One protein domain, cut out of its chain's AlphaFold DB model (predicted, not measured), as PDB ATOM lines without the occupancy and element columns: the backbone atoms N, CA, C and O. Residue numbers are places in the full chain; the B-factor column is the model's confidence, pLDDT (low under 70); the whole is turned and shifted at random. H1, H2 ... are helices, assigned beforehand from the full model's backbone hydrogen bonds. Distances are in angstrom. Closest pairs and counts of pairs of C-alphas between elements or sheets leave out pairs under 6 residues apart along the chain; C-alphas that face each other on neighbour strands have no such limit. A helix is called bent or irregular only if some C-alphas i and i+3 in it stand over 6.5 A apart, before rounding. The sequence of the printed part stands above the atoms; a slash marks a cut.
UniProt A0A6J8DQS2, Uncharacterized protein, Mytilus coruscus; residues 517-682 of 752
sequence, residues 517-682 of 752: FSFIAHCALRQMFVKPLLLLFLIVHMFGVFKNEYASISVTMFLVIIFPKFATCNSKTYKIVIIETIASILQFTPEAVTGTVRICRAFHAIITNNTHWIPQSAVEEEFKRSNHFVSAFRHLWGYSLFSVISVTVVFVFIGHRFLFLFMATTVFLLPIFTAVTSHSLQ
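This is residues 517 to 682 of the 752 residues of an uncharacterized protein of Mytilus coruscus (UniProt A0A6J8DQS2). Bent helix H4 is the middle of an open, branched set of helices: arm H4a forms a hairpin with H3, while arm H4b crosses H2 and near the bend meets a second hairpin, H6b with H7. H6a and H8 lie side by side, H5 is near H6a, and residues 517 to 527 stick out. The printed part has 166 residues with eight named helices, H1 to H8 in order, and no named strand: all helix. It is only just compact, close to loose, with a radius of gyration of the C-alphas of 18.2 A, and spans 51 by 48 by 41 A.

Find C-alpha 517 at (-19.248, 21.503, -38.237): H1 runs to residue 521, then H2 from 523 to 543, 30.7 A. H3, residues 549 to 567, spans 26.3 A. By hydrogen bonds H4 and H6 were each assigned as one helix, but they are bent: C-alphas 586 and 589 are 7.2 A apart, C-alphas 635 and 638 7.9 A. Their arms are H4a, 574 to 586, H4b, 589 to 608, H6a, 628 to 635, and H6b, 638 to 653. H3 is only just irregular, with C-alphas 560 and 563 6.6 A apart. H5 holds residues 616 to 625, H7 658 to 668, and H8 670 to 677, ending at (-47.046, 5.142, -19.337).

H1 and H2 meet only through their link. Look at Lys 531 and Ala 592, closest C-alphas at 4.8 A: H2 touches H4b there, at a steep tilt of 61 degrees. In hairpin H3 and H4a, Lys 565 and Val 577 have the closest C-alphas, 6.0 A; in hairpin H6b and H7, Ser 640 and Phe 668, 4.1 A. Every O i to N i+4 pair is within hydrogen-bond range except in H2, 15 of 17, and H3, 11 of 15.

The farthest C-alphas, Lys 547 and Arg 625, are 52.0 A apart. The printed part has no cut, and no link is long. Look for pLDDT under 70 at residues 611 to 613, 655 to 656 and 681 to 682.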
ATOM      1  N   PHE A 517     -19.344  22.901 -38.676       80.25
ATOM      2  CA  PHE A 517     -19.248  21.503 -38.237       80.25
ATOM      3  C   PHE A 517     -19.361  21.389 -36.719       80.25
ATOM      4  O   PHE A 517     -20.131  20.578 -36.213       80.25
ATOM      5  N   SER A 518     -18.691  22.276 -35.976       78.19
ATOM      6  CA  SER A 518     -18.865  22.360 -34.522       78.19
ATOM      7  C   SER A 518     -20.313  22.646 -34.155       78.19
ATOM      8  O   SER A 518     -20.853  22.027 -33.245       78.19
ATOM      9  N   PHE A 519     -20.961  23.587 -34.832       81.81
ATOM     10  CA  PHE A 519     -22.339  23.933 -34.531       81.81
ATOM     11  C   PHE A 519     -23.259  22.722 -34.726       81.81
ATOM     12  O   PHE A 519     -24.060  22.410 -33.856       81.81
ATOM     13  N   ILE A 520     -23.121  21.953 -35.795       80.62
ATOM     14  CA  ILE A 520     -24.000  20.795 -36.019       80.62
ATOM     15  C   ILE A 520     -23.650  19.634 -35.085       80.62
ATOM     16  O   ILE A 520     -24.540  19.042 -34.473       80.62
ATOM     17  N   ALA A 521     -22.361  19.348 -34.906       79.88
ATOM     18  CA  ALA A 521     -21.888  18.283 -34.030       79.88
ATOM     19  C   ALA A 521     -22.354  18.472 -32.574       79.88
ATOM     20  O   ALA A 521     -22.747  17.510 -31.925       79.88
ATOM     21  N   HIS A 522     -22.418  19.717 -32.086       80.31
ATOM     22  CA  HIS A 522     -22.819  20.047 -30.710       80.31
ATOM     23  C   HIS A 522     -24.310  20.367 -30.547       80.31
ATOM     24  O   HIS A 522     -24.694  21.102 -29.630       80.31
ATOM     25  N   CYS A 523     -25.167  19.850 -31.430       79.94
ATOM     26  CA  CYS A 523     -26.615  20.012 -31.299       79.94
ATOM     27  C   CYS A 523     -27.117  19.515 -29.929       79.94
ATOM     28  O   CYS A 523     -27.845  20.233 -29.244       79.94
ATOM     29  N   ALA A 524     -26.635  18.355 -29.465       82.69
ATOM     30  CA  ALA A 524     -27.003  17.785 -28.167       82.69
ATOM     31  C   ALA A 524     -26.684  18.727 -26.990       82.69
ATOM     32  O   ALA A 524     -27.547  18.987 -26.147       82.69
ATOM     33  N   LEU A 525     -25.482  19.314 -26.970       84.94
ATOM     34  CA  LEU A 525     -25.075  20.279 -25.946       84.94
ATOM     35  C   LEU A 525     -26.006  21.503 -25.904       84.94
ATOM     36  O   LEU A 525     -26.375  21.965 -24.823       84.94
ATOM     37  N   ARG A 526     -26.416  22.032 -27.064       85.19
ATOM     38  CA  ARG A 526     -27.362  23.160 -27.114       85.19
ATOM     39  C   ARG A 526     -28.742  22.768 -26.611       85.19
ATOM     40  O   ARG A 526     -29.281  23.463 -25.753       85.19
ATOM     41  N   GLN A 527     -29.277  21.640 -27.076       80.94
ATOM     42  CA  GLN A 527     -30.573  21.118 -26.628       80.94
ATOM     43  C   GLN A 527     -30.598  20.871 -25.113       80.94
ATOM     44  O   GLN A 527     -31.608  21.123 -24.450       80.94
ATOM     45  N   MET A 528     -29.465  20.462 -24.536       86.12
ATOM     46  CA  MET A 528     -29.287  20.368 -23.090       86.12
ATOM     47  C   MET A 528     -29.426  21.748 -22.418       86.12
ATOM     48  O   MET A 528     -30.229  21.902 -21.497       86.12
ATOM     49  N   PHE A 529     -28.709  22.780 -22.877       85.75
ATOM     50  CA  PHE A 529     -28.774  24.123 -22.275       85.75
ATOM     51  C   PHE A 529     -30.100  24.866 -22.495       85.75
ATOM     52  O   PHE A 529     -30.399  25.794 -21.741       85.75
ATOM     53  N   VAL A 530     -30.946  24.436 -23.435       83.75
ATOM     54  CA  VAL A 530     -32.314  24.967 -23.574       83.75
ATOM     55  C   VAL A 530     -33.136  24.740 -22.298       83.75
ATOM     56  O   VAL A 530     -33.943  25.594 -21.943       83.75
ATOM     57  N   LYS A 531     -32.924  23.646 -21.554       87.19
ATOM     58  CA  LYS A 531     -33.718  23.318 -20.350       87.19
ATOM     59  C   LYS A 531     -33.592  24.355 -19.217       87.19
ATOM     60  O   LYS A 531     -34.628  24.847 -18.770       87.19
ATOM     61  N   PRO A 532     -32.382  24.746 -18.762       89.06
ATOM     62  CA  PRO A 532     -32.229  25.786 -17.747       89.06
ATOM     63  C   PRO A 532     -32.637  27.168 -18.254       89.06
ATOM     64  O   PRO A 532     -33.175  27.954 -17.479       89.06
ATOM     65  N   LEU A 533     -32.439  27.463 -19.544       86.75
ATOM     66  CA  LEU A 533     -32.923  28.711 -20.142       86.75
ATOM     67  C   LEU A 533     -34.451  28.772 -20.146       86.75
ATOM     68  O   LEU A 533     -35.018  29.813 -19.831       86.75
ATOM     69  N   LEU A 534     -35.115  27.652 -20.434       82.56
ATOM     70  CA  LEU A 534     -36.562  27.536 -20.348       82.56
ATOM     71  C   LEU A 534     -37.043  27.697 -18.901       82.56
ATOM     72  O   LEU A 534     -37.989  28.437 -18.657       82.56
ATOM     73  N   LEU A 535     -36.373  27.079 -17.924       85.88
ATOM     74  CA  LEU A 535     -36.710  27.277 -16.512       85.88
ATOM     75  C   LEU A 535     -36.548  28.747 -16.091       85.88
ATOM     76  O   LEU A 535     -37.434  29.295 -15.440       85.88
ATOM     77  N   LEU A 536     -35.455  29.400 -16.497       87.62
ATOM     78  CA  LEU A 536     -35.228  30.822 -16.246       87.62
ATOM     79  C   LEU A 536     -36.304  31.689 -16.909       87.62
ATOM     80  O   LEU A 536     -36.828  32.595 -16.270       87.62
ATOM     81  N   PHE A 537     -36.663  31.394 -18.160       83.38
ATOM     82  CA  PHE A 537     -37.751  32.062 -18.872       83.38
ATOM     83  C   PHE A 537     -39.057  31.974 -18.080       83.38
ATOM     84  O   PHE A 537     -39.716  32.995 -17.879       83.38
ATOM     85  N   LEU A 538     -39.396  30.789 -17.566       79.88
ATOM     86  CA  LEU A 538     -40.595  30.595 -16.756       79.88
ATOM     87  C   LEU A 538     -40.511  31.368 -15.431       79.88
ATOM     88  O   LEU A 538     -41.472  32.036 -15.068       79.88
ATOM     89  N   ILE A 539     -39.359  31.373 -14.751       81.94
ATOM     90  CA  ILE A 539     -39.130  32.179 -13.537       81.94
ATOM     91  C   ILE A 539     -39.330  33.666 -13.815       81.94
ATOM     92  O   ILE A 539     -40.074  34.330 -13.100       81.94
ATOM     93  N   VAL A 540     -38.737  34.193 -14.883       83.69
ATOM     94  CA  VAL A 540     -38.908  35.598 -15.259       83.69
ATOM     95  C   VAL A 540     -40.385  35.920 -15.519       83.69
ATOM     96  O   VAL A 540     -40.851  36.954 -15.054       83.69
ATOM     97  N   HIS A 541     -41.149  35.032 -16.164       78.81
ATOM     98  CA  HIS A 541     -42.597  35.214 -16.364       78.81
ATOM     99  C   HIS A 541     -43.406  35.133 -15.062       78.81
ATOM    100  O   HIS A 541     -44.425  35.807 -14.923       78.81
ATOM    101  N   MET A 542     -42.941  34.358 -14.080       75.44
ATOM    102  CA  MET A 542     -43.568  34.257 -12.758       75.44
ATOM    103  C   MET A 542     -43.333  35.463 -11.850       75.44
ATOM    104  O   MET A 542     -44.058  35.601 -10.872       75.44
ATOM    105  N   PHE A 543     -42.344  36.315 -12.124       76.69
ATOM    106  CA  PHE A 543     -42.045  37.481 -11.281       76.69
ATOM    107  C   PHE A 543     -42.176  38.811 -12.024       76.69
ATOM    108  O   PHE A 543     -42.505  39.824 -11.411       76.69
ATOM    109  N   GLY A 544     -41.988  38.816 -13.342       77.06
ATOM    110  CA  GLY A 544     -42.125  39.998 -14.180       77.06
ATOM    111  C   GLY A 544     -43.577  40.439 -14.357       77.06
ATOM    112  O   GLY A 544     -44.510  39.634 -14.282       77.06
ATOM    113  N   VAL A 545     -43.750  41.737 -14.608       77.00
ATOM    114  CA  VAL A 545     -45.018  42.342 -15.026       77.00
ATOM    115  C   VAL A 545     -44.959  42.506 -16.540       77.00
ATOM    116  O   VAL A 545     -44.276  43.390 -17.055       77.00
ATOM    117  N   PHE A 546     -45.640  41.623 -17.265       77.19
ATOM    118  CA  PHE A 546     -45.720  41.676 -18.723       77.19
ATOM    119  C   PHE A 546     -47.093  42.181 -19.142       77.19
ATOM    120  O   PHE A 546     -48.105  41.730 -18.614       77.19
ATOM    121  N   LYS A 547     -47.141  43.078 -20.136       78.56
ATOM    122  CA  LYS A 547     -48.408  43.605 -20.675       78.56
ATOM    123  C   LYS A 547     -49.329  42.484 -21.182       78.56
ATOM    124  O   LYS A 547     -50.533  42.573 -21.004       78.56
ATOM    125  N   ASN A 548     -48.743  41.437 -21.769       79.94
ATOM    126  CA  ASN A 548     -49.436  40.243 -22.248       79.94
ATOM    127  C   ASN A 548     -48.737  38.982 -21.713       79.94
ATOM    128  O   ASN A 548     -47.967  38.349 -22.437       79.94
ATOM    129  N   GLU A 549     -48.985  38.626 -20.451       71.38
ATOM    130  CA  GLU A 549     -48.312  37.503 -19.774       71.38
ATOM    131  C   GLU A 549     -48.486  36.148 -20.486       71.38
ATOM    132  O   GLU A 549     -47.541  35.366 -20.569       71.38
ATOM    133  N   TYR A 550     -49.665  35.891 -21.061       81.06
ATOM    134  CA  TYR A 550     -49.954  34.626 -21.742       81.06
ATOM    135  C   TYR A 550     -49.426  34.579 -23.177       81.06
ATOM    136  O   TYR A 550     -49.101  33.504 -23.672       81.06
ATOM    137  N   ALA A 551     -49.305  35.728 -23.851       82.56
ATOM    138  CA  ALA A 551     -48.979  35.759 -25.275       82.56
ATOM    139  C   ALA A 551     -47.577  35.203 -25.561       82.56
ATOM    140  O   ALA A 551     -47.415  34.392 -26.469       82.56
ATOM    141  N   SER A 552     -46.568  35.581 -24.771       80.19
ATOM    142  CA  SER A 552     -45.190  35.093 -24.940       80.19
ATOM    143  C   SER A 552     -45.081  33.577 -24.754       80.19
ATOM    144  O   SER A 552     -44.351  32.903 -25.484       80.19
ATOM    145  N   ILE A 553     -45.837  33.026 -23.806       79.00
ATOM    146  CA  ILE A 553     -45.854  31.596 -23.497       79.00
ATOM    147  C   ILE A 553     -46.591  30.831 -24.586       79.00
ATOM    148  O   ILE A 553     -46.060  29.844 -25.088       79.00
ATOM    149  N   SER A 554     -47.765  31.309 -25.004       84.00
ATOM    150  CA  SER A 554     -48.512  30.718 -26.115       84.00
ATOM    151  C   SER A 554     -47.692  30.717 -27.403       84.00
ATOM    152  O   SER A 554     -47.639  29.695 -28.079       84.00
ATOM    153  N   VAL A 555     -46.989  31.814 -27.707       85.00
ATOM    154  CA  VAL A 555     -46.075  31.895 -28.857       85.00
ATOM    155  C   VAL A 555     -44.930  30.894 -28.717       85.00
ATOM    156  O   VAL A 555     -44.634  30.183 -29.670       85.00
ATOM    157  N   THR A 556     -44.315  30.774 -27.538       80.62
ATOM    158  CA  THR A 556     -43.209  29.826 -27.317       80.62
ATOM    159  C   THR A 556     -43.673  28.376 -27.442       80.62
ATOM    160  O   THR A 556     -43.047  27.586 -28.146       80.62
ATOM    161  N   MET A 557     -44.797  28.018 -26.815       82.06
ATOM    162  CA  MET A 557     -45.394  26.687 -26.937       82.06
ATOM    163  C   MET A 557     -45.785  26.384 -28.382       82.06
ATOM    164  O   MET A 557     -45.529  25.284 -28.867       82.06
ATOM    165  N   PHE A 558     -46.356  27.356 -29.093       88.25
ATOM    166  CA  PHE A 558     -46.672  27.196 -30.503       88.25
ATOM    167  C   PHE A 558     -45.403  26.954 -31.326       88.25
ATOM    168  O   PHE A 558     -45.309  25.931 -31.991       88.25
ATOM    169  N   LEU A 559     -44.406  27.833 -31.228       85.44
ATOM    170  CA  LEU A 559     -43.184  27.780 -32.032       85.44
ATOM    171  C   LEU A 559     -42.304  26.553 -31.749       85.44
ATOM    172  O   LEU A 559     -41.662  26.053 -32.668       85.44
ATOM    173  N   VAL A 560     -42.258  26.072 -30.504       81.12
ATOM    174  CA  VAL A 560     -41.373  24.968 -30.089       81.12
ATOM    175  C   VAL A 560     -42.081  23.614 -30.100       81.12
ATOM    176  O   VAL A 560     -41.454  22.606 -30.415       81.12
ATOM    177  N   ILE A 561     -43.370  23.560 -29.745       84.56
ATOM    178  CA  ILE A 561     -44.094  22.291 -29.580       84.56
ATOM    179  C   ILE A 561     -45.020  22.022 -30.760       84.56
ATOM    180  O   ILE A 561     -45.019  20.911 -31.276       84.56
ATOM    181  N   ILE A 562     -45.837  22.994 -31.165       89.44
ATOM    182  CA  ILE A 562     -46.928  22.752 -32.123       89.44
ATOM    183  C   ILE A 562     -46.412  22.873 -33.559       89.44
ATOM    184  O   ILE A 562     -46.480  21.919 -34.331       89.44
ATOM    185  N   PHE A 563     -45.858  24.031 -33.909       89.38
ATOM    186  CA  PHE A 563     -45.432  24.375 -35.260       89.38
ATOM    187  C   PHE A 563     -44.498  23.330 -35.894       89.38
ATOM    188  O   PHE A 563     -44.823  22.883 -36.992       89.38
ATOM    189  N   PRO A 564     -43.433  22.837 -35.227       85.81
ATOM    190  CA  PRO A 564     -42.513  21.873 -35.837       85.81
ATOM    191  C   PRO A 564     -43.200  20.570 -36.241       85.81
ATOM    192  O   PRO A 564     -42.962  20.042 -37.321       85.81
ATOM    193  N   LYS A 565     -44.111  20.078 -35.399       88.50
ATOM    194  CA  LYS A 565     -44.759  18.774 -35.581       88.50
ATOM    195  C   LYS A 565     -45.848  18.817 -36.637       88.50
ATOM    196  O   LYS A 565     -46.006  17.873 -37.408       88.50
ATOM    197  N   PHE A 566     -46.604  19.912 -36.659       88.69
ATOM    198  CA  PHE A 566     -47.640  20.131 -37.662       88.69
ATOM    199  C   PHE A 566     -47.039  20.499 -39.022       88.69
ATOM    200  O   PHE A 566     -47.585  20.088 -40.041       88.69
ATOM    201  N   ALA A 567     -45.883  21.164 -39.055       85.56
ATOM    202  CA  ALA A 567     -45.138  21.409 -40.289       85.56
ATOM    203  C   ALA A 567     -44.637  20.114 -40.950       85.56
ATOM    204  O   ALA A 567     -44.614  20.018 -42.174       85.56
ATOM    205  N   THR A 568     -44.268  19.103 -40.160       81.19
ATOM    206  CA  THR A 568     -43.846  17.781 -40.658       81.19
ATOM    207  C   THR A 568     -44.997  16.771 -40.750       81.19
ATOM    208  O   THR A 568     -44.775  15.577 -40.975       81.19
ATOM    209  N   CYS A 569     -46.237  17.209 -40.520       85.88
ATOM    210  CA  CYS A 569     -47.406  16.341 -40.514       85.88
ATOM    211  C   CYS A 569     -47.795  15.936 -41.940       85.88
ATOM    212  O   CYS A 569     -47.876  16.760 -42.845       85.88
ATOM    213  N   ASN A 570     -48.111  14.657 -42.131       83.88
ATOM    214  CA  ASN A 570     -48.679  14.141 -43.370       83.88
ATOM    215  C   ASN A 570     -49.896  13.247 -43.079       83.88
ATOM    216  O   ASN A 570     -50.211  12.937 -41.928       83.88
ATOM    217  N   SER A 571     -50.587  12.802 -44.132       84.62
ATOM    218  CA  SER A 571     -51.801  11.980 -44.010       84.62
ATOM    219  C   SER A 571     -51.585  10.652 -43.275       84.62
ATOM    220  O   SER A 571     -52.537  10.089 -42.737       84.62
ATOM    221  N   LYS A 572     -50.346  10.154 -43.206       83.38
ATOM    222  CA  LYS A 572     -49.993   8.927 -42.481       83.38
ATOM    223  C   LYS A 572     -49.629   9.202 -41.018       83.38
ATOM    224  O   LYS A 572     -49.883   8.349 -40.173       83.38
ATOM    225  N   THR A 573     -49.070  10.374 -40.705       85.19
ATOM    226  CA  THR A 573     -48.522  10.699 -39.376       85.19
ATOM    227  C   THR A 573     -49.425  11.573 -38.505       85.19
ATOM    228  O   THR A 573     -49.139  11.716 -37.321       85.19
ATOM    229  N   TYR A 574     -50.545  12.105 -39.010       87.75
ATOM    230  CA  TYR A 574     -51.377  13.060 -38.255       87.75
ATOM    231  C   TYR A 574     -51.829  12.568 -36.866       87.75
ATOM    232  O   TYR A 574     -51.803  13.328 -35.900       87.75
ATOM    233  N   LYS A 575     -52.190  11.283 -36.725       89.38
ATOM    234  CA  LYS A 575     -52.575  10.703 -35.421       89.38
ATOM    235  C   LYS A 575     -51.415  10.733 -34.429       89.38
ATOM    236  O   LYS A 575     -51.612  11.054 -33.263       89.38
ATOM    237  N   ILE A 576     -50.221  10.405 -34.918       87.50
ATOM    238  CA  ILE A 576     -48.982  10.398 -34.140       87.50
ATOM    239  C   ILE A 576     -48.657  11.826 -33.686       87.50
ATOM    240  O   ILE A 576     -48.417  12.045 -32.503       87.50
ATOM    241  N   VAL A 577     -48.756  12.800 -34.597       88.62
ATOM    242  CA  VAL A 577     -48.539  14.227 -34.307       88.62
ATOM    243  C   VAL A 577     -49.480  14.731 -33.213       88.62
ATOM    244  O   VAL A 577     -49.023  15.394 -32.284       88.62
ATOM    245  N   ILE A 578     -50.772  14.392 -33.261       90.12
ATOM    246  CA  ILE A 578     -51.744  14.820 -32.238       90.12
ATOM    247  C   ILE A 578     -51.400  14.225 -30.865       90.12
ATOM    248  O   ILE A 578     -51.304  14.962 -29.883       90.12
ATOM    249  N   ILE A 579     -51.188  12.905 -30.792       89.75
ATOM    250  CA  ILE A 579     -50.895  12.206 -29.531       89.75
ATOM    251  C   ILE A 579     -49.599  12.737 -28.910       89.75
ATOM    252  O   ILE A 579     -49.562  13.067 -27.724       89.75
ATOM    253  N   GLU A 580     -48.543  12.856 -29.711       88.31
ATOM    254  CA  GLU A 580     -47.240  13.304 -29.232       88.31
ATOM    255  C   GLU A 580     -47.252  14.806 -28.883       88.31
ATOM    256  O   GLU A 580     -46.602  15.215 -27.920       88.31
ATOM    257  N   THR A 581     -48.065  15.633 -29.553       89.69
ATOM    258  CA  THR A 581     -48.287  17.037 -29.152       89.69
ATOM    259  C   THR A 581     -48.894  17.129 -27.756       89.69
ATOM    260  O   THR A 581     -48.370  17.866 -26.919       89.69
ATOM    261  N   ILE A 582     -49.938  16.344 -27.465       88.00
ATOM    262  CA  ILE A 582     -50.556  16.297 -26.130       88.00
ATOM    263  C   ILE A 582     -49.536  15.817 -25.087       88.00
ATOM    264  O   ILE A 582     -49.372  16.452 -24.044       88.00
ATOM    265  N   ALA A 583     -48.808  14.736 -25.382       86.56
ATOM    266  CA  ALA A 583     -47.783  14.205 -24.485       86.56
ATOM    267  C   ALA A 583     -46.667  15.228 -24.207       86.56
ATOM    268  O   ALA A 583     -46.256  15.401 -23.062       86.56
ATOM    269  N   SER A 584     -46.210  15.951 -25.232       85.94
ATOM    270  CA  SER A 584     -45.201  17.001 -25.094       85.94
ATOM    271  C   SER A 584     -45.677  18.186 -24.260       85.94
ATOM    272  O   SER A 584     -44.884  18.723 -23.497       85.94
ATOM    273  N   ILE A 585     -46.949  18.587 -24.355       83.81
ATOM    274  CA  ILE A 585     -47.503  19.644 -23.492       83.81
ATOM    275  C   ILE A 585     -47.453  19.208 -22.022       83.81
ATOM    276  O   ILE A 585     -47.023  19.983 -21.168       83.81
ATOM    277  N   LEU A 586     -47.820  17.955 -21.729       82.19
ATOM    278  CA  LEU A 586     -47.754  17.400 -20.371       82.19
ATOM    279  C   LEU A 586     -46.315  17.284 -19.850       82.19
ATOM    280  O   LEU A 586     -46.080  17.434 -18.652       82.19
ATOM    281  N   GLN A 587     -45.352  17.027 -20.737       84.19
ATOM    282  CA  GLN A 587     -43.939  16.874 -20.386       84.19
ATOM    283  C   GLN A 587     -43.151  18.187 -20.392       84.19
ATOM    284  O   GLN A 587     -42.090  18.230 -19.777       84.19
ATOM    285  N   PHE A 588     -43.645  19.250 -21.031       80.75
ATOM    286  CA  PHE A 588     -42.902  20.496 -21.250       80.75
ATOM    287  C   PHE A 588     -42.342  21.093 -19.955       80.75
ATOM    288  O   PHE A 588     -41.140  21.335 -19.834       80.75
ATOM    289  N   THR A 589     -43.210  21.289 -18.963       80.50
ATOM    290  CA  THR A 589     -42.813  21.883 -17.687       80.50
ATOM    291  C   THR A 589     -42.002  20.928 -16.808       80.50
ATOM    292  O   THR A 589     -40.953  21.361 -16.317       80.50
ATOM    293  N   PRO A 590     -42.407  19.652 -16.604       85.25
ATOM    294  CA  PRO A 590     -41.560  18.685 -15.915       85.25
ATOM    295  C   PRO A 590     -40.152  18.658 -16.490       85.25
ATOM    296  O   PRO A 590     -39.188  18.700 -15.737       85.25
ATOM    297  N   GLU A 591     -40.028  18.696 -17.811       86.25
ATOM    298  CA  GLU A 591     -38.751  18.608 -18.493       86.25
ATOM    299  C   GLU A 591     -37.869  19.856 -18.318       86.25
ATOM    300  O   GLU A 591     -36.646  19.722 -18.232       86.25
ATOM    301  N   ALA A 592     -38.441  21.056 -18.175       87.19
ATOM    302  CA  ALA A 592     -37.678  22.253 -17.803       87.19
ATOM    303  C   ALA A 592     -37.020  22.095 -16.415       87.19
ATOM    304  O   ALA A 592     -35.837  22.402 -16.229       87.19
ATOM    305  N   VAL A 593     -37.765  21.551 -15.444       89.44
ATOM    306  CA  VAL A 593     -37.287  21.330 -14.070       89.44
ATOM    307  C   VAL A 593     -36.331  20.138 -14.007       89.44
ATOM    308  O   VAL A 593     -35.178  20.281 -13.591       89.44
ATOM    309  N   THR A 594     -36.767  18.956 -14.449       89.94
ATOM    310  CA  THR A 594     -35.960  17.733 -14.396       89.94
ATOM    311  C   THR A 594     -34.737  17.827 -15.296       89.94
ATOM    312  O   THR A 594     -33.670  17.357 -14.911       89.94
ATOM    313  N   GLY A 595     -34.841  18.467 -16.466       90.56
ATOM    314  CA  GLY A 595     -33.708  18.767 -17.344       90.56
ATOM    315  C   GLY A 595     -32.637  19.591 -16.637       90.56
ATOM    316  O   GLY A 595     -31.474  19.191 -16.607       90.56
ATOM    317  N   THR A 596     -33.039  20.670 -15.960       92.31
ATOM    318  CA  THR A 596     -32.118  21.502 -15.170       92.31
ATOM    319  C   THR A 596     -31.461  20.706 -14.042       92.31
ATOM    320  O   THR A 596     -30.238  20.731 -13.898       92.31
ATOM    321  N   VAL A 597     -32.232  19.915 -13.287       91.75
ATOM    322  CA  VAL A 597     -31.688  19.049 -12.224       91.75
ATOM    323  C   VAL A 597     -30.677  18.042 -12.779       91.75
ATOM    324  O   VAL A 597     -29.639  17.807 -12.156       91.75
ATOM    325  N   ARG A 598     -30.935  17.450 -13.954       91.06
ATOM    326  CA  ARG A 598     -30.000  16.517 -14.608       91.06
ATOM    327  C   ARG A 598     -28.679  17.197 -14.961       91.06
ATOM    328  O   ARG A 598     -27.631  16.600 -14.730       91.06
ATOM    329  N   ILE A 599     -28.721  18.427 -15.462       92.00
ATOM    330  CA  ILE A 599     -27.525  19.210 -15.801       92.00
ATOM    331  C   ILE A 599     -26.741  19.571 -14.541       92.00
ATOM    332  O   ILE A 599     -25.543  19.308 -14.477       92.00
ATOM    333  N   CYS A 600     -27.404  20.074 -13.495       91.94
ATOM    334  CA  CYS A 600     -26.752  20.357 -12.213       91.94
ATOM    335  C   CYS A 600     -26.082  19.105 -11.630       91.94
ATOM    336  O   CYS A 600     -24.953  19.169 -11.146       91.94
ATOM    337  N   ARG A 601     -26.739  17.941 -11.730       90.50
ATOM    338  CA  ARG A 601     -26.157  16.653 -11.329       90.50
ATOM    339  C   ARG A 601     -24.966  16.248 -12.197       90.50
ATOM    340  O   ARG A 601     -24.022  15.690 -11.654       90.50
ATOM    341  N   ALA A 602     -24.987  16.529 -13.499       90.56
ATOM    342  CA  ALA A 602     -23.854  16.286 -14.391       90.56
ATOM    343  C   ALA A 602     -22.644  17.158 -14.015       90.56
ATOM    344  O   ALA A 602     -21.542  16.633 -13.864       90.56
ATOM    345  N   PHE A 603     -22.854  18.454 -13.758       91.56
ATOM    346  CA  PHE A 603     -21.813  19.346 -13.239       91.56
ATOM    347  C   PHE A 603     -21.264  18.860 -11.896       91.56
ATOM    348  O   PHE A 603     -20.055  18.704 -11.750       91.56
ATOM    349  N   HIS A 604     -22.141  18.553 -10.938       91.56
ATOM    350  CA  HIS A 604     -21.743  18.035  -9.629       91.56
ATOM    351  C   HIS A 604     -20.918  16.747  -9.747       91.56
ATOM    352  O   HIS A 604     -19.871  16.618  -9.115       91.56
ATOM    353  N   ALA A 605     -21.359  15.812 -10.591       88.56
ATOM    354  CA  ALA A 605     -20.667  14.559 -10.874       88.56
ATOM    355  C   ALA A 605     -19.255  14.763 -11.441       88.56
ATOM    356  O   ALA A 605     -18.344  14.021 -11.088       88.56
ATOM    357  N   ILE A 606     -19.073  15.745 -12.329       89.25
ATOM    358  CA  ILE A 606     -17.770  16.068 -12.929       89.25
ATOM    359  C   ILE A 606     -16.863  16.778 -11.922       89.25
ATOM    360  O   ILE A 606     -15.672  16.485 -11.869       89.25
ATOM    361  N   ILE A 607     -17.418  17.686 -11.112       90.88
ATOM    362  CA  ILE A 607     -16.670  18.468 -10.119       90.88
ATOM    363  C   ILE A 607     -16.181  17.583  -8.975       90.88
ATOM    364  O   ILE A 607     -15.027  17.692  -8.589       90.88
ATOM    365  N   THR A 608     -17.027  16.697  -8.451       87.75
ATOM    366  CA  THR A 608     -16.707  15.883  -7.262       87.75
ATOM    367  C   THR A 608     -16.103  14.520  -7.591       87.75
ATOM    368  O   THR A 608     -15.680  13.813  -6.684       87.75
ATOM    369  N   ASN A 609     -16.122  14.107  -8.864       82.38
ATOM    370  CA  ASN A 609     -15.829  12.738  -9.312       82.38
ATOM    371  C   ASN A 609     -16.644  11.643  -8.582       82.38
ATOM    372  O   ASN A 609     -16.354  10.453  -8.690       82.38
ATOM    373  N   ASN A 610     -17.699  12.026  -7.857       71.19
ATOM    374  CA  ASN A 610     -18.540  11.111  -7.110       71.19
ATOM    375  C   ASN A 610     -19.738  10.721  -7.979       71.19
ATOM    376  O   ASN A 610     -20.727  11.454  -8.088       71.19
ATOM    377  N   THR A 611     -19.639   9.568  -8.643       63.72
ATOM    378  CA  THR A 611     -20.772   8.998  -9.377       63.72
ATOM    379  C   THR A 611     -20.986   7.534  -9.060       63.72
ATOM    380  O   THR A 611     -20.244   6.680  -9.539       63.72
ATOM    381  N   HIS A 612     -22.088   7.245  -8.369       64.75
ATOM    382  CA  HIS A 612     -22.698   5.922  -8.401       64.75
ATOM    383  C   HIS A 612     -23.270   5.670  -9.799       64.75
ATOM    384  O   HIS A 612     -24.234   6.313 -10.223       64.75
ATOM    385  N   TRP A 613     -22.638   4.758 -10.535       66.81
ATOM    386  CA  TRP A 613     -23.135   4.293 -11.823       66.81
ATOM    387  C   TRP A 613     -24.253   3.278 -11.599       66.81
ATOM    388  O   TRP A 613     -24.047   2.269 -10.933       66.81
ATOM    389  N   ILE A 614     -25.429   3.545 -12.165       73.56
ATOM    390  CA  ILE A 614     -26.558   2.614 -12.144       73.56
ATOM    391  C   ILE A 614     -26.849   2.233 -13.599       73.56
ATOM    392  O   ILE A 614     -27.203   3.124 -14.381       73.56
ATOM    393  N   PRO A 615     -26.682   0.954 -13.984       73.31
ATOM    394  CA  PRO A 615     -27.071   0.475 -15.305       73.31
ATOM    395  C   PRO A 615     -28.557   0.737 -15.564       73.31
ATOM    396  O   PRO A 615     -29.396   0.531 -14.688       73.31
ATOM    397  N   GLN A 616     -28.887   1.193 -16.773       82.69
ATOM    398  CA  GLN A 616     -30.277   1.436 -17.166       82.69
ATOM    399  C   GLN A 616     -31.101   0.140 -17.109       82.69
ATOM    400  O   GLN A 616     -32.185   0.146 -16.530       82.69
ATOM    401  N   SER A 617     -30.539  -0.964 -17.612       77.88
ATOM    402  CA  SER A 617     -31.144  -2.303 -17.608       77.88
ATOM    403  C   SER A 617     -31.540  -2.768 -16.203       77.88
ATOM    404  O   SER A 617     -32.623  -3.315 -16.012       77.88
ATOM    405  N   ALA A 618     -30.720  -2.472 -15.190       81.12
ATOM    406  CA  ALA A 618     -31.020  -2.825 -13.803       81.12
ATOM    407  C   ALA A 618     -32.291  -2.132 -13.278       81.12
ATOM    408  O   ALA A 618     -33.096  -2.752 -12.586       81.12
ATOM    409  N   VAL A 619     -32.500  -0.858 -13.632       85.44
ATOM    410  CA  VAL A 619     -33.704  -0.107 -13.237       85.44
ATOM    411  C   VAL A 619     -34.916  -0.547 -14.055       85.44
ATOM    412  O   VAL A 619     -36.020  -0.631 -13.524       85.44
ATOM    413  N   GLU A 620     -34.736  -0.879 -15.331       87.12
ATOM    414  CA  GLU A 620     -35.808  -1.452 -16.150       87.12
ATOM    415  C   GLU A 620     -36.308  -2.783 -15.581       87.12
ATOM    416  O   GLU A 620     -37.515  -2.982 -15.451       87.12
ATOM    417  N   GLU A 621     -35.398  -3.665 -15.166       84.69
ATOM    418  CA  GLU A 621     -35.745  -4.923 -14.503       84.69
ATOM    419  C   GLU A 621     -36.448  -4.708 -13.157       84.69
ATOM    420  O   GLU A 621     -37.393  -5.434 -12.842       84.69
ATOM    421  N   GLU A 622     -36.061  -3.688 -12.381       86.94
ATOM    422  CA  GLU A 622     -36.802  -3.296 -11.176       86.94
ATOM    423  C   GLU A 622     -38.253  -2.943 -11.525       86.94
ATOM    424  O   GLU A 622     -39.174  -3.490 -10.915       86.94
ATOM    425  N   PHE A 623     -38.481  -2.094 -12.532       88.88
ATOM    426  CA  PHE A 623     -39.831  -1.717 -12.966       88.88
ATOM    427  C   PHE A 623     -40.640  -2.908 -13.484       88.88
ATOM    428  O   PHE A 623     -41.812  -3.020 -13.140       88.88
ATOM    429  N   LYS A 624     -40.031  -3.820 -14.251       87.19
ATOM    430  CA  LYS A 624     -40.707  -5.028 -14.758       87.19
ATOM    431  C   LYS A 624     -41.144  -5.982 -13.640       87.19
ATOM    432  O   LYS A 624     -42.132  -6.694 -13.798       87.19
ATOM    433  N   ARG A 625     -40.408  -6.028 -12.522       87.81
ATOM    434  CA  ARG A 625     -40.668  -6.943 -11.391       87.81
ATOM    435  C   ARG A 625     -41.573  -6.357 -10.309       87.81
ATOM    436  O   ARG A 625     -42.042  -7.098  -9.449       87.81
ATOM    437  N   SER A 626     -41.791  -5.047 -10.314       87.88
ATOM    438  CA  SER A 626     -42.471  -4.316  -9.242       87.88
ATOM    439  C   SER A 626     -43.752  -3.635  -9.725       87.88
ATOM    440  O   SER A 626     -44.054  -3.574 -10.914       87.88
ATOM    441  N   ASN A 627     -44.543  -3.107  -8.787       91.56
ATOM    442  CA  ASN A 627     -45.679  -2.267  -9.145       91.56
ATOM    443  C   ASN A 627     -45.175  -0.931  -9.722       91.56
ATOM    444  O   ASN A 627     -44.473  -0.182  -9.038       91.56
ATOM    445  N   HIS A 628     -45.591  -0.610 -10.950       91.94
ATOM    446  CA  HIS A 628     -45.159   0.592 -11.668       91.94
ATOM    447  C   HIS A 628     -45.397   1.896 -10.892       91.94
ATOM    448  O   HIS A 628     -44.565   2.798 -10.968       91.94
ATOM    449  N   PHE A 629     -46.489   2.006 -10.124       93.19
ATOM    450  CA  PHE A 629     -46.766   3.192  -9.309       93.19
ATOM    451  C   PHE A 629     -45.777   3.317  -8.158       93.19
ATOM    452  O   PHE A 629     -45.186   4.378  -7.979       93.19
ATOM    453  N   VAL A 630     -45.549   2.235  -7.411       91.69
ATOM    454  CA  VAL A 630     -44.617   2.244  -6.273       91.69
ATOM    455  C   VAL A 630     -43.218   2.638  -6.740       91.69
ATOM    456  O   VAL A 630     -42.601   3.521  -6.148       91.69
ATOM    457  N   SER A 631     -42.753   2.061  -7.846       92.38
ATOM    458  CA  SER A 631     -41.426   2.347  -8.401       92.38
ATOM    459  C   SER A 631     -41.332   3.756  -8.988       92.38
ATOM    460  O   SER A 631     -40.366   4.472  -8.720       92.38
ATOM    461  N   ALA A 632     -42.362   4.232  -9.697       92.88
ATOM    462  CA  ALA A 632     -42.403   5.614 -10.171       92.88
ATOM    463  C   ALA A 632     -42.353   6.621  -9.009       92.88
ATOM    464  O   ALA A 632     -41.545   7.551  -9.041       92.88
ATOM    465  N   PHE A 633     -43.154   6.420  -7.955       93.19
ATOM    466  CA  PHE A 633     -43.126   7.271  -6.766       93.19
ATOM    467  C   PHE A 633     -41.785   7.174  -6.034       93.19
ATOM    468  O   PHE A 633     -41.220   8.211  -5.701       93.19
ATOM    469  N   ARG A 634     -41.203   5.980  -5.874       92.81
ATOM    470  CA  ARG A 634     -39.874   5.796  -5.264       92.81
ATOM    471  C   ARG A 634     -38.807   6.675  -5.922       92.81
ATOM    472  O   ARG A 634     -37.993   7.271  -5.221       92.81
ATOM    473  N   HIS A 635     -38.820   6.783  -7.250       90.56
ATOM    474  CA  HIS A 635     -37.824   7.565  -7.987       90.56
ATOM    475  C   HIS A 635     -38.166   9.054  -8.148       90.56
ATOM    476  O   HIS A 635     -37.249   9.860  -8.325       90.56
ATOM    477  N   LEU A 636     -39.449   9.431  -8.120       93.56
ATOM    478  CA  LEU A 636     -39.907  10.764  -8.538       93.56
ATOM    479  C   LEU A 636     -40.691  11.547  -7.469       93.56
ATOM    480  O   LEU A 636     -41.022  12.705  -7.723       93.56
ATOM    481  N   TRP A 637     -40.951  10.990  -6.278       93.88
ATOM    482  CA  TRP A 637     -41.745  11.650  -5.221       93.88
ATOM    483  C   TRP A 637     -41.229  13.045  -4.848       93.88
ATOM    484  O   TRP A 637     -42.022  13.938  -4.551       93.88
ATOM    485  N   GLY A 638     -39.907  13.252  -4.904       92.81
ATOM    486  CA  GLY A 638     -39.284  14.537  -4.588       92.81
ATOM    487  C   GLY A 638     -39.787  15.682  -5.473       92.81
ATOM    488  O   GLY A 638     -39.885  16.810  -5.001       92.81
ATOM    489  N   TYR A 639     -40.178  15.401  -6.723       93.12
ATOM    490  CA  TYR A 639     -40.763  16.406  -7.616       93.12
ATOM    491  C   TYR A 639     -42.196  16.770  -7.215       93.12
ATOM    492  O   TYR A 639     -42.551  17.947  -7.235       93.12
ATOM    493  N   SER A 640     -42.996  15.794  -6.779       93.31
ATOM    494  CA  SER A 640     -44.337  16.059  -6.249       93.31
ATOM    495  C   SER A 640     -44.276  16.862  -4.953       93.31
ATOM    496  O   SER A 640     -45.005  17.844  -4.822       93.31
ATOM    497  N   LEU A 641     -43.363  16.522  -4.036       93.31
ATOM    498  CA  LEU A 641     -43.159  17.302  -2.811       93.31
ATOM    499  C   LEU A 641     -42.706  18.735  -3.128       93.31
ATOM    500  O   LEU A 641     -43.278  19.689  -2.604       93.31
ATOM    501  N   PHE A 642     -41.719  18.892  -4.016       91.56
ATOM    502  CA  PHE A 642     -41.249  20.205  -4.459       91.56
ATOM    503  C   PHE A 642     -42.385  21.046  -5.050       91.56
ATOM    504  O   PHE A 642     -42.510  22.227  -4.726       91.56
ATOM    505  N   SER A 643     -43.241  20.439  -5.872       92.19
ATOM    506  CA  SER A 643     -44.401  21.114  -6.443       92.19
ATOM    507  C   SER A 643     -45.367  21.611  -5.367       92.19
ATOM    508  O   SER A 643     -45.803  22.754  -5.443       92.19
ATOM    509  N   VAL A 644     -45.697  20.787  -4.366       92.94
ATOM    510  CA  VAL A 644     -46.608  21.180  -3.275       92.94
ATOM    511  C   VAL A 644     -46.031  22.354  -2.488       92.94
ATOM    512  O   VAL A 644     -46.719  23.353  -2.295       92.94
ATOM    513  N   ILE A 645     -44.756  22.273  -2.096       91.44
ATOM    514  CA  ILE A 645     -44.077  23.356  -1.370       91.44
ATOM    515  C   ILE A 645     -44.093  24.643  -2.199       91.44
ATOM    516  O   ILE A 645     -44.438  25.706  -1.688       91.44
ATOM    517  N   SER A 646     -43.761  24.549  -3.487       87.31
ATOM    518  CA  SER A 646     -43.671  25.721  -4.358       87.31
ATOM    519  C   SER A 646     -45.044  26.365  -4.592       87.31
ATOM    520  O   SER A 646     -45.144  27.589  -4.555       87.31
ATOM    521  N   VAL A 647     -46.113  25.570  -4.758       88.81
ATOM    522  CA  VAL A 647     -47.506  26.062  -4.821       88.81
ATOM    523  C   VAL A 647     -47.876  26.817  -3.557       88.81
ATOM    524  O   VAL A 647     -48.354  27.943  -3.661       88.81
ATOM    525  N   THR A 648     -47.604  26.250  -2.381       87.38
ATOM    526  CA  THR A 648     -47.896  26.908  -1.103       87.38
ATOM    527  C   THR A 648     -47.161  28.241  -0.979       87.38
ATOM    528  O   THR A 648     -47.779  29.246  -0.644       87.38
ATOM    529  N   VAL A 649     -45.867  28.286  -1.310       85.56
ATOM    530  CA  VAL A 649     -45.070  29.524  -1.252       85.56
ATOM    531  C   VAL A 649     -45.629  30.584  -2.204       85.56
ATOM    532  O   VAL A 649     -45.900  31.706  -1.785       85.56
ATOM    533  N   VAL A 650     -45.858  30.255  -3.476       83.38
ATOM    534  CA  VAL A 650     -46.356  31.248  -4.445       83.38
ATOM    535  C   VAL A 650     -47.765  31.718  -4.086       83.38
ATOM    536  O   VAL A 650     -48.041  32.913  -4.167       83.38
ATOM    537  N   PHE A 651     -48.637  30.815  -3.633       84.31
ATOM    538  CA  PHE A 651     -49.995  31.164  -3.224       84.31
ATOM    539  C   PHE A 651     -50.012  32.114  -2.018       84.31
ATOM    540  O   PHE A 651     -50.790  33.062  -2.007       84.31
ATOM    541  N   VAL A 652     -49.128  31.895  -1.036       85.31
ATOM    542  CA  VAL A 652     -49.024  32.736   0.168       85.31
ATOM    543  C   VAL A 652     -48.418  34.110  -0.136       85.31
ATOM    544  O   VAL A 652     -48.886  35.106   0.407       85.31
ATOM    545  N   PHE A 653     -47.388  34.186  -0.987       82.25
ATOM    546  CA  PHE A 653     -46.578  35.406  -1.124       82.25
ATOM    547  C   PHE A 653     -46.844  36.240  -2.385       82.25
ATOM    548  O   PHE A 653     -46.515  37.422  -2.399       82.25
ATOM    549  N   ILE A 654     -47.371  35.650  -3.463       75.38
ATOM    550  CA  ILE A 654     -47.360  36.272  -4.807       75.38
ATOM    551  C   ILE A 654     -48.776  36.388  -5.407       75.38
ATOM    552  O   ILE A 654     -48.975  37.108  -6.386       75.38
ATOM    553  N   GLY A 655     -49.779  35.743  -4.802       69.56
ATOM    554  CA  GLY A 655     -51.160  35.736  -5.290       69.56
ATOM    555  C   GLY A 655     -51.395  34.755  -6.449       69.56
ATOM    556  O   GLY A 655     -50.512  33.993  -6.849       69.56
ATOM    557  N   HIS A 656     -52.623  34.728  -6.977       64.38
ATOM    558  CA  HIS A 656     -53.079  33.733  -7.957       64.38
ATOM    559  C   HIS A 656     -52.407  33.879  -9.334       64.38
ATOM    560  O   HIS A 656     -52.953  34.505 -10.240       64.38
ATOM    561  N   ARG A 657     -51.253  33.230  -9.539       76.81
ATOM    562  CA  ARG A 657     -50.670  33.035 -10.878       76.81
ATOM    563  C   ARG A 657     -51.099  31.687 -11.459       76.81
ATOM    564  O   ARG A 657     -50.474  30.660 -11.197       76.81
ATOM    565  N   PHE A 658     -52.162  31.691 -12.268       77.31
ATOM    566  CA  PHE A 658     -52.741  30.487 -12.892       77.31
ATOM    567  C   PHE A 658     -51.712  29.661 -13.680       77.31
ATOM    568  O   PHE A 658     -51.673  28.436 -13.576       77.31
ATOM    569  N   LEU A 659     -50.820  30.336 -14.410       75.19
ATOM    570  CA  LEU A 659     -49.727  29.698 -15.141       75.19
ATOM    571  C   LEU A 659     -48.825  28.853 -14.231       75.19
ATOM    572  O   LEU A 659     -48.478  27.723 -14.573       75.19
ATOM    573  N   PHE A 660     -48.443  29.400 -13.075       80.00
ATOM    574  CA  PHE A 660     -47.590  28.684 -12.138       80.00
ATOM    575  C   PHE A 660     -48.301  27.464 -11.559       80.00
ATOM    576  O   PHE A 660     -47.690  26.407 -11.424       80.00
ATOM    577  N   LEU A 661     -49.600  27.587 -11.274       82.94
ATOM    578  CA  LEU A 661     -50.405  26.461 -10.820       82.94
ATOM    579  C   LEU A 661     -50.412  25.341 -11.868       82.94
ATOM    580  O   LEU A 661     -50.092  24.208 -11.528       82.94
ATOM    581  N   PHE A 662     -50.677  25.659 -13.140       82.75
ATOM    582  CA  PHE A 662     -50.629  24.686 -14.239       82.75
ATOM    583  C   PHE A 662     -49.259  23.996 -14.334       82.75
ATOM    584  O   PHE A 662     -49.161  22.767 -14.392       82.75
ATOM    585  N   MET A 663     -48.189  24.789 -14.288       81.94
ATOM    586  CA  MET A 663     -46.817  24.298 -14.293       81.94
ATOM    587  C   MET A 663     -46.541  23.334 -13.135       81.94
ATOM    588  O   MET A 663     -46.084  22.211 -13.353       81.94
ATOM    589  N   ALA A 664     -46.852  23.745 -11.910       87.00
ATOM    590  CA  ALA A 664     -46.666  22.927 -10.726       87.00
ATOM    591  C   ALA A 664     -47.500  21.638 -10.808       87.00
ATOM    592  O   ALA A 664     -46.968  20.553 -10.597       87.00
ATOM    593  N   THR A 665     -48.762  21.709 -11.247       89.38
ATOM    594  CA  THR A 665     -49.608  20.524 -11.451       89.38
ATOM    595  C   THR A 665     -48.947  19.498 -12.370       89.38
ATOM    596  O   THR A 665     -48.902  18.319 -12.027       89.38
ATOM    597  N   THR A 666     -48.368  19.910 -13.499       89.50
ATOM    598  CA  THR A 666     -47.678  18.957 -14.389       89.50
ATOM    599  C   THR A 666     -46.445  18.311 -13.737       89.50
ATOM    600  O   THR A 666     -46.230  17.112 -13.908       89.50
ATOM    601  N   VAL A 667     -45.677  19.050 -12.922       90.81
ATOM    602  CA  VAL A 667     -44.546  18.503 -12.142       90.81
ATOM    603  C   VAL A 667     -45.039  17.527 -11.072       90.81
ATOM    604  O   VAL A 667     -44.461  16.454 -10.897       90.81
ATOM    605  N   PHE A 668     -46.135  17.862 -10.388       93.38
ATOM    606  CA  PHE A 668     -46.769  17.005  -9.392       93.38
ATOM    607  C   PHE A 668     -47.246  15.677  -9.984       93.38
ATOM    608  O   PHE A 668     -47.059  14.631  -9.359       93.38
ATOM    609  N   LEU A 669     -47.816  15.713 -11.192       93.00
ATOM    610  CA  LEU A 669     -48.342  14.547 -11.905       93.00
ATOM    611  C   LEU A 669     -47.256  13.669 -12.547       93.00
ATOM    612  O   LEU A 669     -47.580  12.601 -13.064       93.00
ATOM    613  N   LEU A 670     -45.978  14.057 -12.508       91.62
ATOM    614  CA  LEU A 670     -44.899  13.324 -13.177       91.62
ATOM    615  C   LEU A 670     -44.762  11.843 -12.744       91.62
ATOM    616  O   LEU A 670     -44.593  10.991 -13.628       91.62
ATOM    617  N   PRO A 671     -44.863  11.471 -11.447       93.62
ATOM    618  CA  PRO A 671     -44.848  10.062 -11.050       93.62
ATOM    619  C   PRO A 671     -46.057   9.290 -11.590       93.62
ATOM    620  O   PRO A 671     -45.909   8.152 -12.025       93.62
ATOM    621  N   ILE A 672     -47.237   9.922 -11.626       92.94
ATOM    622  CA  ILE A 672     -48.467   9.315 -12.156       92.94
ATOM    623  C   ILE A 672     -48.331   9.100 -13.664       92.94
ATOM    624  O   ILE A 672     -48.585   8.002 -14.149       92.94
ATOM    625  N   PHE A 673     -47.857  10.112 -14.395       91.44
ATOM    626  CA  PHE A 673     -47.553  10.006 -15.820       91.44
ATOM    627  C   PHE A 673     -46.596   8.838 -16.095       91.44
ATOM    628  O   PHE A 673     -46.857   8.003 -16.961       91.44
ATOM    629  N   THR A 674     -45.513   8.741 -15.322       92.31
ATOM    630  CA  THR A 674     -44.519   7.667 -15.457       92.31
ATOM    631  C   THR A 674     -45.135   6.295 -15.191       92.31
ATOM    632  O   THR A 674     -44.907   5.366 -15.962       92.31
ATOM    633  N   ALA A 675     -45.932   6.156 -14.132       92.75
ATOM    634  CA  ALA A 675     -46.574   4.895 -13.778       92.75
ATOM    635  C   ALA A 675     -47.564   4.430 -14.856       92.75
ATOM    636  O   ALA A 675     -47.480   3.294 -15.319       92.75
ATOM    637  N   VAL A 676     -48.445   5.331 -15.309       92.31
ATOM    638  CA  VAL A 676     -49.445   5.049 -16.352       92.31
ATOM    639  C   VAL A 676     -48.764   4.656 -17.657       92.31
ATOM    640  O   VAL A 676     -49.129   3.657 -18.271       92.31
ATOM    641  N   THR A 677     -47.739   5.403 -18.068       91.44
ATOM    642  CA  THR A 677     -47.046   5.142 -19.337       91.44
ATOM    643  C   THR A 677     -46.098   3.942 -19.292       91.44
ATOM    644  O   THR A 677     -45.709   3.461 -20.350       91.44
ATOM    645  N   SER A 678     -45.782   3.408 -18.106       91.81
ATOM    646  CA  SER A 678     -45.011   2.164 -17.949       91.81
ATOM    647  C   SER A 678     -45.849   0.900 -18.192       91.81
ATOM    648  O   SER A 678     -45.296  -0.193 -18.257       91.81
ATOM    649  N   HIS A 679     -47.176   1.004 -18.318       88.44
ATOM    650  CA  HIS A 679     -48.017  -0.143 -18.665       88.44
ATOM    651  C   HIS A 679     -47.899  -0.507 -20.147       88.44
ATOM    652  O   HIS A 679     -47.868   0.370 -21.014       88.44
ATOM    653  N   SER A 680     -47.884  -1.812 -20.434       82.12
ATOM    654  CA  SER A 680     -47.957  -2.310 -21.803       82.12
ATOM    655  C   SER A 680     -49.373  -2.210 -22.361       82.12
ATOM    656  O   SER A 680     -50.365  -2.464 -21.669       82.12
ATOM    657  N   LEU A 681     -49.476  -1.879 -23.649       66.69
ATOM    658  CA  LEU A 681     -50.759  -1.732 -24.348       66.69
ATOM    659  C   LEU A 681     -51.560  -3.045 -24.438       66.69
ATOM    660  O   LEU A 681     -52.768  -3.024 -24.669       66.69
ATOM    661  N   GLN A 682     -50.920  -4.192 -24.204       55.19
ATOM    662  CA  GLN A 682     -51.547  -5.510 -24.297       55.19
ATOM    663  C   GLN A 682     -52.432  -5.867 -23.084       55.19
ATOM    664  O   GLN A 682     -53.354  -6.677 -23.217       55.19
TER     665      GLN A 682